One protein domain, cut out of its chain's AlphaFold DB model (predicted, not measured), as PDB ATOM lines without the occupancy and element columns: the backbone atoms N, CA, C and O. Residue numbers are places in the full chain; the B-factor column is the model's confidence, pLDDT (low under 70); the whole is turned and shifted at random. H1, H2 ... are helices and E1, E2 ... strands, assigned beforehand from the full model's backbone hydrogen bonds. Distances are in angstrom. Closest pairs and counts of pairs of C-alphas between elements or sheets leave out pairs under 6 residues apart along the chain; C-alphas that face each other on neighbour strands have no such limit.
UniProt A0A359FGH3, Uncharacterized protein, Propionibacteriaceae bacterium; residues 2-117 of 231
ATOM      1  N   SER A   2     204.264 205.561 183.245       63.56
ATOM      2  CA  SER A   2     203.137 206.466 183.517       63.56
ATOM      3  C   SER A   2     202.159 206.494 182.335       63.56
ATOM      4  O   SER A   2     202.525 206.125 181.222       63.56
ATOM      5  N   ARG A   3     200.906 206.932 182.544       65.25
ATOM      6  CA  ARG A   3     199.909 207.048 181.456       65.25
ATOM      7  C   ARG A   3     200.448 207.871 180.277       65.25
ATOM      8  O   ARG A   3     200.185 207.528 179.136       65.25
ATOM      9  N   LEU A   4     201.241 208.903 180.555       67.06
ATOM     10  CA  LEU A   4     201.839 209.795 179.556       67.06
ATOM     11  C   LEU A   4     202.923 209.128 178.697       67.06
ATOM     12  O   LEU A   4     203.275 209.652 177.646       67.06
ATOM     13  N   GLU A   5     203.445 207.982 179.132       69.81
ATOM     14  CA  GLU A   5     204.439 207.206 178.388       69.81
ATOM     15  C   GLU A   5     203.789 206.206 177.420       69.81
ATOM     16  O   GLU A   5     204.497 205.526 176.680       69.81
ATOM     17  N   LEU A   6     202.454 206.095 177.413       69.62
ATOM     18  CA  LEU A   6     201.742 205.211 176.497       69.62
ATOM     19  C   LEU A   6     201.589 205.842 175.103       69.62
ATOM     20  O   LEU A   6     201.312 207.039 174.985       69.62
ATOM     21  N   PRO A   7     201.686 205.037 174.033       67.88
ATOM     22  CA  PRO A   7     201.344 205.452 172.678       67.88
ATOM     23  C   PRO A   7     199.916 206.008 172.572       67.88
ATOM     24  O   PRO A   7     199.005 205.600 173.293       67.88
ATOM     25  N   LYS A   8     199.685 206.935 171.634       69.44
ATOM     26  CA  LYS A   8     198.389 207.633 171.487       69.44
ATOM     27  C   LYS A   8     197.203 206.695 171.228       69.44
ATOM     28  O   LYS A   8     196.109 206.938 171.724       69.44
ATOM     29  N   ASN A   9     197.421 205.621 170.478       65.62
ATOM     30  CA  ASN A   9     196.451 204.549 170.228       65.62
ATOM     31  C   ASN A   9     196.097 203.758 171.503       65.62
ATOM     32  O   ASN A   9     194.948 203.356 171.662       65.62
ATOM     33  N   ALA A  10     197.048 203.590 172.424       65.56
ATOM     34  CA  ALA A  10     196.845 202.952 173.724       65.56
ATOM     35  C   ALA A  10     196.150 203.871 174.746       65.56
ATOM     36  O   ALA A  10     195.358 203.406 175.564       65.56
ATOM     37  N   LEU A  11     196.405 205.182 174.689       68.31
ATOM     38  CA  LEU A  11     195.801 206.170 175.590       68.31
ATOM     39  C   LEU A  11     194.270 206.189 175.521       68.31
ATOM     40  O   LEU A  11     193.623 206.272 176.560       68.31
ATOM     41  N   ASN A  12     193.699 206.062 174.321       65.38
ATOM     42  CA  ASN A  12     192.245 206.065 174.117       65.38
ATOM     43  C   ASN A  12     191.552 204.810 174.667       65.38
ATOM     44  O   ASN A  12     190.342 204.821 174.876       65.38
ATOM     45  N   ALA A  13     192.297 203.723 174.878       62.12
ATOM     46  CA  ALA A  13     191.757 202.498 175.452       62.12
ATOM     47  C   ALA A  13     191.660 202.586 176.987       62.12
ATOM     48  O   ALA A  13     190.849 201.905 177.607       62.12
ATOM     49  N   ILE A  14     192.445 203.449 177.633       65.50
ATOM     50  CA  ILE A  14     192.386 203.623 179.085       65.50
ATOM     51  C   ILE A  14     191.289 204.634 179.407       65.50
ATOM     52  O   ILE A  14     191.514 205.841 179.357       65.50
ATOM     53  N   GLY A  15     190.098 204.129 179.729       62.94
ATOM     54  CA  GLY A  15     188.984 204.958 180.180       62.94
ATOM     55  C   GLY A  15     189.320 205.752 181.447       62.94
ATOM     56  O   GLY A  15     190.086 205.297 182.298       62.94
ATOM     57  N   ASP A  16     188.713 206.930 181.580       64.69
ATOM     58  CA  ASP A  16     188.893 207.822 182.737       64.69
ATOM     59  C   ASP A  16     188.020 207.429 183.938       64.69
ATOM     60  O   ASP A  16     188.187 207.938 185.045       64.69
ATOM     61  N   THR A  17     187.090 206.502 183.725       66.06
ATOM     62  CA  THR A  17     186.110 206.067 184.715       66.06
ATOM     63  C   THR A  17     186.439 204.679 185.234       66.06
ATOM     64  O   THR A  17     186.652 203.744 184.458       66.06
ATOM     65  N   PHE A  18     186.394 204.525 186.553       68.81
ATOM     66  CA  PHE A  18     186.524 203.237 187.217       68.81
ATOM     67  C   PHE A  18     185.199 202.870 187.884       68.81
ATOM     68  O   PHE A  18     184.727 203.583 188.767       68.81
ATOM     69  N   VAL A  19     184.592 201.767 187.443       71.38
ATOM     70  CA  VAL A  19     183.316 201.300 187.991       71.38
ATOM     71  C   VAL A  19     183.594 200.400 189.188       71.38
ATOM     72  O   VAL A  19     184.178 199.327 189.049       71.38
ATOM     73  N   LEU A  20     183.152 200.841 190.362       72.50
ATOM     74  CA  LEU A  20     183.054 200.006 191.550       72.50
ATOM     75  C   LEU A  20     181.683 199.335 191.538       72.50
ATOM     76  O   LEU A  20     180.658 199.999 191.668       72.50
ATOM     77  N   SER A  21     181.671 198.022 191.347       75.12
ATOM     78  CA  SER A  21     180.460 197.208 191.374       75.12
ATOM     79  C   SER A  21     180.557 196.177 192.485       75.12
ATOM     80  O   SER A  21     181.607 195.554 192.640       75.12
ATOM     81  N   GLY A  22     179.453 195.959 193.189       74.69
ATOM     82  CA  GLY A  22     179.347 194.940 194.225       74.69
ATOM     83  C   GLY A  22     178.805 195.498 195.539       74.69
ATOM     84  O   GLY A  22     178.681 196.716 195.694       74.69
ATOM     85  N   PRO A  23     178.441 194.606 196.469       80.50
ATOM     86  CA  PRO A  23     178.009 194.987 197.807       80.50
ATOM     87  C   PRO A  23     179.154 195.660 198.585       80.50
ATOM     88  O   PRO A  23     180.334 195.394 198.337       80.50
ATOM     89  N   ILE A  24     178.814 196.538 199.535       80.69
ATOM     90  CA  ILE A  24     179.796 197.299 200.337       80.69
ATOM     91  C   ILE A  24     180.754 196.343 201.057       80.69
ATOM     92  O   ILE A  24     181.958 196.588 201.110       80.69
ATOM     93  N   GLU A  25     180.232 195.216 201.524       84.38
ATOM     94  CA  GLU A  25     180.947 194.162 202.234       84.38
ATOM     95  C   GLU A  25     182.079 193.548 201.392       84.38
ATOM     96  O   GLU A  25     183.110 193.152 201.931       84.38
ATOM     97  N   GLU A  26     181.930 193.499 200.066       83.31
ATOM     98  CA  GLU A  26     182.985 193.026 199.159       83.31
ATOM     99  C   GLU A  26     184.044 194.104 198.882       83.31
ATOM    100  O   GLU A  26     185.201 193.792 198.580       83.31
ATOM    101  N   LEU A  27     183.677 195.381 199.015       85.19
ATOM    102  CA  LEU A  27     184.555 196.524 198.764       85.19
ATOM    103  C   LEU A  27     185.373 196.925 200.000       85.19
ATOM    104  O   LEU A  27     186.494 197.424 199.865       85.19
ATOM    105  N   GLU A  28     184.861 196.677 201.204       86.31
ATOM    106  CA  GLU A  28     185.536 196.980 202.470       86.31
ATOM    107  C   GLU A  28     186.930 196.334 202.599       86.31
ATOM    108  O   GLU A  28     187.890 197.050 202.911       86.31
ATOM    109  N   PRO A  29     187.126 195.037 202.283       88.75
ATOM    110  CA  PRO A  29     188.453 194.428 202.310       88.75
ATOM    111  C   PRO A  29     189.426 195.091 201.332       88.75
ATOM    112  O   PRO A  29     190.632 195.120 201.583       88.75
ATOM    113  N   LEU A  30     188.934 195.637 200.216       85.88
ATOM    114  CA  LEU A  30     189.769 196.322 199.231       85.88
ATOM    115  C   LEU A  30     190.254 197.677 199.758       85.88
ATOM    116  O   LEU A  30     191.421 198.013 199.560       85.88
ATOM    117  N   ALA A  31     189.414 198.406 200.495       86.38
ATOM    118  CA  ALA A  31     189.760 199.700 201.085       86.38
ATOM    119  C   ALA A  31     190.945 199.630 202.069       86.38
ATOM    120  O   ALA A  31     191.689 200.598 202.215       86.38
ATOM    121  N   THR A  32     191.162 198.474 202.705       88.00
ATOM    122  CA  THR A  32     192.281 198.265 203.646       88.00
ATOM    123  C   THR A  32     193.625 197.987 202.967       88.00
ATOM    124  O   THR A  32     194.671 198.011 203.618       88.00
ATOM    125  N   LYS A  33     193.634 197.732 201.653       87.62
ATOM    126  CA  LYS A  33     194.862 197.434 200.910       87.62
ATOM    127  C   LYS A  33     195.625 198.717 200.595       87.62
ATOM    128  O   LYS A  33     195.052 199.705 200.152       87.62
ATOM    129  N   THR A  34     196.955 198.685 200.699       88.06
ATOM    130  CA  THR A  34     197.803 199.825 200.300       88.06
ATOM    131  C   THR A  34     197.618 200.177 198.825       88.06
ATOM    132  O   THR A  34     197.601 201.345 198.442       88.06
ATOM    133  N   THR A  35     197.471 199.165 197.973       86.44
ATOM    134  CA  THR A  35     197.255 199.344 196.539       86.44
ATOM    135  C   THR A  35     196.477 198.165 195.986       86.44
ATOM    136  O   THR A  35     196.691 197.021 196.390       86.44
ATOM    137  N   ILE A  36     195.601 198.439 195.029       83.31
ATOM    138  CA  ILE A  36     194.807 197.434 194.336       83.31
ATOM    139  C   ILE A  36     195.121 197.541 192.854       83.31
ATOM    140  O   ILE A  36     195.207 198.641 192.310       83.31
ATOM    141  N   SER A  37     195.344 196.389 192.226       83.50
ATOM    142  CA  SER A  37     195.645 196.304 190.801       83.50
ATOM    143  C   SER A  37     194.413 195.822 190.049       83.50
ATOM    144  O   SER A  37     193.817 194.818 190.431       83.50
ATOM    145  N   PHE A  38     194.071 196.516 188.974       76.94
ATOM    146  CA  PHE A  38     192.939 196.203 188.112       76.94
ATOM    147  C   PHE A  38     193.407 196.034 186.675       76.94
ATOM    148  O   PHE A  38     194.364 196.671 186.236       76.94
ATOM    149  N   THR A  39     192.715 195.178 185.936       75.31
ATOM    150  CA  THR A  39     192.870 195.032 184.489       75.31
ATOM    151  C   THR A  39     191.482 195.014 183.858       75.31
ATOM    152  O   THR A  39     190.499 194.729 184.542       75.31
ATOM    153  N   ASN A  40     191.390 195.362 182.583       72.25
ATOM    154  CA  ASN A  40     190.148 195.333 181.820       72.25
ATOM    155  C   ASN A  40     190.452 195.006 180.352       72.25
ATOM    156  O   ASN A  40     191.617 194.977 179.939       72.25
ATOM    157  N   ASP A  41     189.405 194.786 179.562       77.44
ATOM    158  CA  ASP A  41     189.533 194.416 178.148       77.44
ATOM    159  C   ASP A  41     190.312 195.456 177.339       77.44
ATOM    160  O   ASP A  41     191.073 195.120 176.433       77.44
ATOM    161  N   ALA A  42     190.195 196.729 177.707       73.81
ATOM    162  CA  ALA A  42     190.874 197.805 177.014       73.81
ATOM    163  C   ALA A  42     192.389 197.830 177.312       73.81
ATOM    164  O   ALA A  42     193.202 198.047 176.409       73.81
ATOM    165  N   LEU A  43     192.800 197.501 178.541       76.69
ATOM    166  CA  LEU A  43     194.201 197.274 178.917       76.69
ATOM    167  C   LEU A  43     194.758 195.994 178.273       76.69
ATOM    168  O   LEU A  43     195.925 195.960 177.878       76.69
ATOM    169  N   ALA A  44     193.930 194.962 178.100       79.88
ATOM    170  CA  ALA A  44     194.307 193.762 177.356       79.88
ATOM    171  C   ALA A  44     194.512 194.049 175.856       79.88
ATOM    172  O   ALA A  44     195.474 193.552 175.270       79.88
ATOM    173  N   TYR A  45     193.672 194.892 175.250       77.00
ATOM    174  CA  TYR A  45     193.846 195.369 173.874       77.00
ATOM    175  C   TYR A  45     195.100 196.241 173.727       77.00
ATOM    176  O   TYR A  45     195.899 196.053 172.811       77.00
ATOM    177  N   THR A  46     195.338 197.127 174.695       77.31
ATOM    178  CA  THR A  46     196.542 197.969 174.756       77.31
ATOM    179  C   THR A  46     197.822 197.135 174.753       77.31
ATOM    180  O   THR A  46     198.795 197.489 174.091       77.31
ATOM    181  N   ARG A  47     197.817 195.995 175.454       81.00
ATOM    182  CA  ARG A  47     198.934 195.047 175.446       81.00
ATOM    183  C   ARG A  47     199.241 194.519 174.050       81.00
ATOM    184  O   ARG A  47     200.411 194.354 173.731       81.00
ATOM    185  N   VAL A  48     198.217 194.226 173.247       81.50
ATOM    186  CA  VAL A  48     198.407 193.734 171.874       81.50
ATOM    187  C   VAL A  48     199.099 194.804 171.039       81.50
ATOM    188  O   VAL A  48     200.162 194.531 170.500       81.50
ATOM    189  N   LEU A  49     198.571 196.031 171.048       79.62
ATOM    190  CA  LEU A  49     199.158 197.157 170.314       79.62
ATOM    191  C   LEU A  49     200.610 197.430 170.720       79.62
ATOM    192  O   LEU A  49     201.474 197.615 169.875       79.62
ATOM    193  N   LEU A  50     200.904 197.414 172.020       78.81
ATOM    194  CA  LEU A  50     202.267 197.643 172.498       78.81
ATOM    195  C   LEU A  50     203.245 196.527 172.114       78.81
ATOM    196  O   LEU A  50     204.439 196.790 172.003       78.81
ATOM    197  N   ASN A  51     202.756 195.298 171.942       81.81
ATOM    198  CA  ASN A  51     203.576 194.172 171.504       81.81
ATOM    199  C   ASN A  51     203.799 194.144 169.986       81.81
ATOM    200  O   ASN A  51     204.735 193.491 169.537       81.81
ATOM    201  N   GLU A  52     202.963 194.823 169.196       80.75
ATOM    202  CA  GLU A  52     203.203 195.000 167.756       80.75
ATOM    203  C   GLU A  52     204.405 195.918 167.500       80.75
ATOM    204  O   GLU A  52     205.187 195.673 166.582       80.75
ATOM    205  N   ASP A  53     204.591 196.923 168.359       71.75
ATOM    206  CA  ASP A  53     205.683 197.896 168.270       71.75
ATOM    207  C   ASP A  53     206.944 197.480 169.062       71.75
ATOM    208  O   ASP A  53     207.955 198.192 169.050       71.75
ATOM    209  N   SER A  54     206.919 196.350 169.783       70.50
ATOM    210  CA  SER A  54     208.037 195.919 170.631       70.50
ATOM    211  C   SER A  54     209.084 195.093 169.877       70.50
ATOM    212  O   SER A  54     208.825 194.429 168.877       70.50
ATOM    213  N   ASN A  55     210.322 195.115 170.381       75.94
ATOM    214  CA  ASN A  55     211.404 194.265 169.878       75.94
ATOM    215  C   ASN A  55     210.985 192.775 169.938       75.94
ATOM    216  O   ASN A  55     210.458 192.364 170.970       75.94
ATOM    217  N   PRO A  56     211.276 191.938 168.920       74.06
ATOM    218  CA  PRO A  56     210.928 190.508 168.896       74.06
ATOM    219  C   PRO A  56     211.437 189.672 170.086       74.06
ATOM    220  O   PRO A  56     210.939 188.573 170.317       74.06
ATOM    221  N   PHE A  57     212.407 190.169 170.858       79.50
ATOM    222  CA  PHE A  57     212.892 189.518 172.083       79.50
ATOM    223  C   PHE A  57     212.213 190.018 173.370       79.50
ATOM    224  O   PHE A  57     212.579 189.585 174.463       79.50
ATOM    225  N   GLN A  58     211.257 190.943 173.272       73.94
ATOM    226  CA  GLN A  58     210.544 191.532 174.403       73.94
ATOM    227  C   GLN A  58     209.039 191.510 174.158       73.94
ATOM    228  O   GLN A  58     208.552 191.969 173.129       73.94
ATOM    229  N   SER A  59     208.295 191.010 175.143       78.69
ATOM    230  CA  SER A  59     206.839 191.038 175.130       78.69
ATOM    231  C   SER A  59     206.290 191.487 176.478       78.69
ATOM    232  O   SER A  59     206.729 191.078 177.556       78.69
ATOM    233  N   ILE A  60     205.297 192.358 176.413       81.19
ATOM    234  CA  ILE A  60     204.480 192.781 177.533       81.19
ATOM    235  C   ILE A  60     203.476 191.666 177.817       81.19
ATOM    236  O   ILE A  60     202.568 191.396 177.029       81.19
ATOM    237  N   ILE A  61     203.634 191.025 178.972       79.50
ATOM    238  CA  ILE A  61     202.783 189.914 179.420       79.50
ATOM    239  C   ILE A  61     201.445 190.383 180.008       79.50
ATOM    240  O   ILE A  61     200.449 189.658 179.951       79.50
ATOM    241  N   GLY A  62     201.370 191.624 180.491       77.25
ATOM    242  CA  GLY A  62     200.131 192.211 180.983       77.25
ATOM    243  C   GLY A  62     200.261 193.692 181.310       77.25
ATOM    244  O   GLY A  62     201.362 194.242 181.359       77.25
ATOM    245  N   ILE A  63     199.107 194.325 181.504       78.00
ATOM    246  CA  ILE A  63     198.985 195.733 181.868       78.00
ATOM    247  C   ILE A  63     197.904 195.844 182.934       78.00
ATOM    248  O   ILE A  63     196.829 195.244 182.823       78.00
ATOM    249  N   TRP A  64     198.209 196.611 183.974       77.38
ATOM    250  CA  TRP A  64     197.337 196.808 185.119       77.38
ATOM    251  C   TRP A  64     197.393 198.262 185.541       77.38
ATOM    252  O   TRP A  64     198.456 198.887 185.527       77.38
ATOM    253  N   PHE A  65     196.253 198.771 185.977       78.62
ATOM    254  CA  PHE A  65     196.177 200.035 186.678       78.62
ATOM    255  C   PHE A  65     196.232 199.795 188.181       78.62
ATOM    256  O   PHE A  65     195.706 198.799 188.674       78.62
ATOM    257  N   LYS A  66     196.880 200.702 188.909       83.50
ATOM    258  CA  LYS A  66     197.015 200.632 190.361       83.50
ATOM    259  C   LYS A  66     196.357 201.845 190.992       83.50
ATOM    260  O   LYS A  66     196.729 202.967 190.663       83.50
ATOM    261  N   ILE A  67     195.447 201.610 191.932       82.50
ATOM    262  CA  ILE A  67     194.875 202.666 192.776       82.50
ATOM    263  C   ILE A  67     195.193 202.411 194.244       82.50
ATOM    264  O   ILE A  67     195.273 201.250 194.658       82.50
ATOM    265  N   PRO A  68     195.368 203.467 195.050       86.06
ATOM    266  CA  PRO A  68     195.483 203.313 196.490       86.06
ATOM    267  C   PRO A  68     194.133 202.885 197.083       86.06
ATOM    268  O   PRO A  68     193.084 203.379 196.665       86.06
ATOM    269  N   GLY A  69     194.138 201.997 198.081       84.75
ATOM    270  CA  GLY A  69     192.897 201.589 198.759       84.75
ATOM    271  C   GLY A  69     192.210 202.738 199.499       84.75
ATOM    272  O   GLY A  69     190.993 202.720 199.652       84.75
ATOM    273  N   SER A  70     192.951 203.799 199.847       85.88
ATOM    274  CA  SER A  70     192.385 205.034 200.402       85.88
ATOM    275  C   SER A  70     191.382 205.711 199.466       85.88
ATOM    276  O   SER A  70     190.448 206.343 199.950       85.88
ATOM    277  N   LEU A  71     191.516 205.538 198.145       83.81
ATOM    278  CA  LEU A  71     190.529 206.026 197.181       83.81
ATOM    279  C   LEU A  71     189.198 205.287 197.359       83.81
ATOM    280  O   LEU A  71     188.155 205.926 197.461       83.81
ATOM    281  N   ILE A  72     189.233 203.955 197.486       86.38
ATOM    282  CA  ILE A  72     188.030 203.155 197.770       86.38
ATOM    283  C   ILE A  72     187.469 203.508 199.146       86.38
ATOM    284  O   ILE A  72     186.265 203.692 199.282       86.38
ATOM    285  N   SER A  73     188.326 203.676 200.156       83.62
ATOM    286  CA  SER A  73     187.895 204.112 201.487       83.62
ATOM    287  C   SER A  73     187.174 205.462 201.452       83.62
ATOM    288  O   SER A  73     186.208 205.638 202.190       83.62
ATOM    289  N   GLY A  74     187.627 206.405 200.621       82.44
ATOM    290  CA  GLY A  74     186.971 207.699 200.439       82.44
ATOM    291  C   GLY A  74     185.576 207.554 199.837       82.44
ATOM    292  O   GLY A  74     184.619 208.100 200.382       82.44
ATOM    293  N   VAL A  75     185.446 206.747 198.779       85.44
ATOM    294  CA  VAL A  75     184.148 206.450 198.147       85.44
ATOM    295  C   VAL A  75     183.197 205.770 199.135       85.44
ATOM    296  O   VAL A  75     182.058 206.202 199.285       85.44
ATOM    297  N   LEU A  76     183.657 204.749 199.867       84.75
ATOM    298  CA  LEU A  76     182.839 204.075 200.883       84.75
ATOM    299  C   LEU A  76     182.431 205.024 202.018       84.75
ATOM    300  O   LEU A  76     181.313 204.933 202.522       84.75
ATOM    301  N   GLY A  77     183.310 205.950 202.408       80.00
ATOM    302  CA  GLY A  77     182.994 207.006 203.367       80.00
ATOM    303  C   GLY A  77     181.865 207.911 202.876       80.00
ATOM    304  O   GLY A  77     180.911 208.138 203.612       80.00
ATOM    305  N   GLN A  78     181.930 208.351 201.617       80.12
ATOM    306  CA  GLN A  78     180.889 209.174 201.002       80.12
ATOM    307  C   GLN A  78     179.539 208.449 200.943       80.12
ATOM    308  O   GLN A  78     178.524 209.030 201.319       80.12
ATOM    309  N   VAL A  79     179.530 207.172 200.546       83.44
ATOM    310  CA  VAL A  79     178.309 206.348 200.536       83.44
ATOM    311  C   VAL A  79     177.718 206.238 201.942       83.44
ATOM    312  O   VAL A  79     176.519 206.431 202.123       83.44
ATOM    313  N   ARG A  80     178.547 205.974 202.963       80.19
ATOM    314  CA  ARG A  80     178.082 205.920 204.358       80.19
ATOM    315  C   ARG A  80     177.497 207.254 204.817       80.19
ATOM    316  O   ARG A  80     176.439 207.241 205.434       80.19
ATOM    317  N   SER A  81     178.144 208.377 204.507       78.31
ATOM    318  CA  SER A  81     177.615 209.709 204.823       78.31
ATOM    319  C   SER A  81     176.260 209.950 204.161       78.31
ATOM    320  O   SER A  81     175.317 210.294 204.857       78.31
ATOM    321  N   GLN A  82     176.119 209.651 202.866       77.62
ATOM    322  CA  GLN A  82     174.841 209.795 202.157       77.62
ATOM    323  C   GLN A  82     173.727 208.933 202.758       77.62
ATOM    324  O   GLN A  82     172.593 209.388 202.874       77.62
ATOM    325  N   LEU A  83     174.034 207.696 203.161       80.56
ATOM    326  CA  LEU A  83     173.062 206.825 203.826       80.56
ATOM    327  C   LEU A  83     172.663 207.358 205.207       80.56
ATOM    328  O   LEU A  83     171.494 207.270 205.577       80.56
ATOM    329  N   VAL A  84     173.612 207.912 205.966       79.38
ATOM    330  CA  VAL A  84     173.336 208.538 207.268       79.38
ATOM    331  C   VAL A  84     172.472 209.784 207.098       79.38
ATOM    332  O   VAL A  84     171.488 209.922 207.820       79.38
ATOM    333  N   ASP A  85     172.793 210.643 206.132       72.38
ATOM    334  CA  ASP A  85     172.039 211.867 205.846       72.38
ATOM    335  C   ASP A  85     170.612 211.542 205.385       72.38
ATOM    336  O   ASP A  85     169.653 212.122 205.889       72.38
ATOM    337  N   LEU A  86     170.454 210.523 204.533       78.31
ATOM    338  CA  LEU A  86     169.148 210.017 204.112       78.31
ATOM    339  C   LEU A  86     168.318 209.512 205.297       78.31
ATOM    340  O   LEU A  86     167.138 209.837 205.422       78.31
ATOM    341  N   VAL A  87     168.915 208.724 206.194       78.88
ATOM    342  CA  VAL A  87     168.216 208.256 207.400       78.88
ATOM    343  C   VAL A  87     167.869 209.429 208.315       78.88
ATOM    344  O   VAL A  87     166.763 209.466 208.856       78.88
ATOM    345  N   ALA A  88     168.775 210.393 208.479       75.75
ATOM    346  CA  ALA A  88     168.528 211.582 209.279       75.75
ATOM    347  C   ALA A  88     167.334 212.372 208.728       75.75
ATOM    348  O   ALA A  88     166.413 212.649 209.493       75.75
ATOM    349  N   GLU A  89     167.294 212.641 207.419       74.69
ATOM    350  CA  GLU A  89     166.195 213.335 206.731       74.69
ATOM    351  C   GLU A  89     164.850 212.615 206.901       74.69
ATOM    352  O   GLU A  89     163.827 213.232 207.218       74.69
ATOM    353  N   LEU A  90     164.847 211.286 206.774       78.38
ATOM    354  CA  LEU A  90     163.640 210.492 206.988       78.38
ATOM    355  C   LEU A  90     163.093 210.637 208.413       78.38
ATOM    356  O   LEU A  90     161.871 210.683 208.597       78.38
ATOM    357  N   LEU A  91     163.983 210.763 209.399       73.88
ATOM    358  CA  LEU A  91     163.647 210.831 210.819       73.88
ATOM    359  C   LEU A  91     163.397 212.251 211.355       73.88
ATOM    360  O   LEU A  91     162.894 212.357 212.473       73.88
ATOM    361  N   VAL A  92     163.680 213.322 210.591       74.31
ATOM    362  CA  VAL A  92     163.550 214.731 211.046       74.31
ATOM    363  C   VAL A  92     162.177 215.031 211.659       74.31
ATOM    364  O   VAL A  92     162.105 215.603 212.743       74.31
ATOM    365  N   ASP A  93     161.094 214.615 210.997       65.62
ATOM    366  CA  ASP A  93     159.723 214.947 211.426       65.62
ATOM    367  C   ASP A  93     159.034 213.827 212.211       65.62
ATOM    368  O   ASP A  93     157.957 214.032 212.765       65.62
ATOM    369  N   ASN A  94     159.617 212.626 212.223       64.44
ATOM    370  CA  ASN A  94     159.020 211.453 212.853       64.44
ATOM    371  C   ASN A  94     160.118 210.571 213.465       64.44
ATOM    372  O   ASN A  94     160.593 209.623 212.833       64.44
ATOM    373  N   PRO A  95     160.555 210.875 214.699       66.00
ATOM    374  CA  PRO A  95     161.583 210.097 215.369       66.00
ATOM    375  C   PRO A  95     161.041 208.706 215.743       66.00
ATOM    376  O   PRO A  95     160.414 208.539 216.784       66.00
ATOM    377  N   LEU A  96     161.274 207.717 214.868       63.97
ATOM    378  CA  LEU A  96     161.142 206.252 215.039       63.97
ATOM    379  C   LEU A  96     159.804 205.686 215.571       63.97
ATOM    380  O   LEU A  96     159.684 204.472 215.720       63.97
ATOM    381  N   LEU A  97     158.801 206.521 215.841       64.69
ATOM    382  CA  LEU A  97     157.478 206.107 216.325       64.69
ATOM    383  C   LEU A  97     156.602 205.532 215.205       64.69
ATOM    384  O   LEU A  97     155.796 204.640 215.457       64.69
ATOM    385  N   GLU A  98     156.798 205.998 213.969       65.50
ATOM    386  CA  GLU A  98     156.090 205.532 212.776       65.50
ATOM    387  C   GLU A  98     157.056 205.424 211.589       65.50
ATOM    388  O   GLU A  98     157.984 206.221 211.446       65.50
ATOM    389  N   LEU A  99     156.844 204.421 210.730       70.38
ATOM    390  CA  LEU A  99     157.621 204.274 209.500       70.38
ATOM    391  C   LEU A  99     157.323 205.452 208.554       70.38
ATOM    392  O   LEU A  99     156.150 205.769 208.338       70.38
ATOM    393  N   PRO A 100     158.345 206.082 207.947       71.56
ATOM    394  CA  PRO A 100     158.131 207.151 206.982       71.56
ATOM    395  C   PRO A 100     157.334 206.643 205.772       71.56
ATOM    396  O   PRO A 100     157.543 205.536 205.273       71.56
ATOM    397  N   GLY A 101     156.401 207.467 205.294       75.31
ATOM    398  CA  GLY A 101     155.587 207.145 204.126       75.31
ATOM    399  C   GLY A 101     156.413 207.089 202.836       75.31
ATOM    400  O   GLY A 101     157.399 207.807 202.684       75.31
ATOM    401  N   LYS A 102     155.964 206.276 201.870       76.06
ATOM    402  CA  LYS A 102     156.653 206.028 200.589       76.06
ATOM    403  C   LYS A 102     157.106 207.305 199.864       76.06
ATOM    404  O   LYS A 102     158.226 207.348 199.382       76.06
ATOM    405  N   ALA A 103     156.270 208.344 199.817       73.50
ATOM    406  CA  ALA A 103     156.607 209.595 199.133       73.50
ATOM    407  C   ALA A 103     157.853 210.280 199.723       73.50
ATOM    408  O   ALA A 103     158.695 210.759 198.974       73.50
ATOM    409  N   LYS A 104     158.001 210.252 201.053       70.94
ATOM    410  CA  LYS A 104     159.156 210.819 201.760       70.94
ATOM    411  C   LYS A 104     160.422 209.989 201.531       70.94
ATOM    412  O   LYS A 104     161.510 210.535 201.417       70.94
ATOM    413  N   VAL A 105     160.267 208.666 201.429       73.19
ATOM    414  CA  VAL A 105     161.358 207.748 201.063       73.19
ATOM    415  C   VAL A 105     161.835 208.013 199.640       73.19
ATOM    416  O   VAL A 105     163.034 208.164 199.425       73.19
ATOM    417  N   ASP A 106     160.915 208.117 198.685       70.06
ATOM    418  CA  ASP A 106     161.246 208.358 197.280       70.06
ATOM    419  C   ASP A 106     161.923 209.733 197.089       70.06
ATOM    420  O   ASP A 106     162.881 209.849 196.323       70.06
ATOM    421  N   GLU A 107     161.479 210.759 197.823       73.06
ATOM    422  CA  GLU A 107     162.088 212.095 197.834       73.06
ATOM    423  C   GLU A 107     163.508 212.085 198.420       73.06
ATOM    424  O   GLU A 107     164.444 212.528 197.752       73.06
ATOM    425  N   ALA A 108     163.693 211.498 199.608       66.31
ATOM    426  CA  ALA A 108     164.999 211.415 200.261       66.31
ATOM    427  C   ALA A 108     166.012 210.613 199.423       66.31
ATOM    428  O   ALA A 108     167.162 211.026 199.257       66.31
ATOM    429  N   VAL A 109     165.580 209.491 198.827       68.88
ATOM    430  CA  VAL A 109     166.403 208.674 197.915       68.88
ATOM    431  C   VAL A 109     166.778 209.459 196.660       68.88
ATOM    432  O   VAL A 109     167.937 209.431 196.242       68.88
ATOM    433  N   SER A 110     165.825 210.180 196.065       67.38
ATOM    434  CA  SER A 110     166.070 211.026 194.892       67.38
ATOM    435  C   SER A 110     167.114 212.110 195.178       67.38
ATOM    436  O   SER A 110     167.994 212.345 194.348       67.38
ATOM    437  N   LEU A 111     167.053 212.728 196.361       67.75
ATOM    438  CA  LEU A 111     167.963 213.794 196.777       67.75
ATOM    439  C   LEU A 111     169.387 213.286 197.064       67.75
ATOM    440  O   LEU A 111     170.354 213.944 196.683       67.75
ATOM    441  N   HIS A 112     169.520 212.120 197.705       62.75
ATOM    442  CA  HIS A 112     170.804 211.650 198.242       62.75
ATOM    443  C   HIS A 112     171.534 210.617 197.374       62.75
ATOM    444  O   HIS A 112     172.763 210.550 197.418       62.75
ATOM    445  N   ILE A 113     170.810 209.807 196.597       65.31
ATOM    446  CA  ILE A 113     171.382 208.683 195.831       65.31
ATOM    447  C   ILE A 113     171.304 208.939 194.315       65.31
ATOM    448  O   ILE A 113     172.098 208.392 193.549       65.31
ATOM    449  N   GLY A 114     170.418 209.840 193.877       55.62
ATOM    450  CA  GLY A 114     170.184 210.134 192.465       55.62
ATOM    451  C   GLY A 114     169.461 208.989 191.747       55.62
ATOM    452  O   GLY A 114     169.639 207.804 192.030       55.62
ATOM    453  N   THR A 115     168.609 209.325 190.781       42.25
ATOM    454  CA  THR A 115     167.894 208.325 189.976       42.25
ATOM    455  C   THR A 115     168.805 207.769 188.878       42.25
ATOM    456  O   THR A 115     168.793 208.228 187.739       42.25
ATOM    457  N   GLN A 116     169.603 206.740 189.180       37.03
ATOM    458  CA  GLN A 116     170.296 205.980 188.131       37.03
ATOM    459  C   GLN A 116     169.329 205.009 187.439       37.03
ATOM    460  O   GLN A 116     169.260 203.820 187.757       37.03
ATOM    461  N   TYR A 117     168.608 205.494 186.428       31.77
ATOM    462  CA  TYR A 117     168.029 204.612 185.415       31.77
ATOM    463  C   TYR A 117     169.151 204.066 184.522       31.77
ATOM    464  O   TYR A 117     169.419 204.589 183.442       31.77
TER     465      TYR A 117
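What this domain is: This is residues 2 to 117 of the 231 residues of an uncharacterized protein of Propionibacteriaceae bacterium (UniProt A0A359FGH3). A small ladder of two strands, E1 and E2, joins the two ends of a long, thin structure: at one end are H3 and the short H1, at the other the long helix H4, with H2 packed on its residues 69 to 76 and H5 folded back on its residues 82 to 90. Residues 92 to 98, between H4 and H5, stick out. The 116 printed residues include five named helices and two named strands, in the order H1, H2, E1, H3, E2, H4, H5; the sheet, E1 - E2, is antiparallel and the class is mostly helix. The whole is extended, a rod of 73 by 29 by 21 A, with a radius of gyration of the C-alphas of 21.4 A.

Where its parts are: E1 is residues 36 to 38 and E2 residues 65 to 67. H4, residues 69 to 91, is 33.0 A long, from C-alpha 69 at (192.897, 201.589, 198.759) to C-alpha 91 at (163.647, 210.831, 210.819). H3, residues 41 to 52, is 17.2 A long, and H5, residues 102 to 112, is 15.4 A long, ending at (170.804, 211.650, 198.242). H2 is residues 24 to 31, 10.3 A long. H1 is residues 8 to 11, beginning at (198.389, 207.633, 171.487).

How they stand to each other: E1 and E2 are antiparallel at 150 degrees, with N 38 and O 65 at 2.8 A and N 36 and O 67 at 2.9 A, within hydrogen-bond range. H2 touches H4, the C-alphas of Ala 31 and Gly 69 being closest at 4.3 A; they run opposite ways at a tilt of 36 degrees, only just steep. H4 and H5 form a helical hairpin and touch, closest at the C-alphas of Leu 86 and Ala 108, 5.8 A, opposite ways at a shallow tilt of 33 degrees, only just short of steep. H3 touches H1 with residues 46 to 50 alone, the C-alphas of Ala 10 and Thr 46 being closest at 5.1 A. H3 and H4 are apart. Every O i to N i+4 pair is within hydrogen-bond range in H3, H4 and H5, and 2 of 4 are in H2; H1 is too short for such a pair.

The domain as a whole: The C-alphas farthest apart, those of Pro 56 and Leu 97, are 73.1 A apart. The printed part has no cut. The links H1 to H2 and H3 to E2 are long, 12 residues each. The mean pLDDT of the printed part is 74.6, and residues 2 to 18, 93 to 98 and 108 to 117 are under 70.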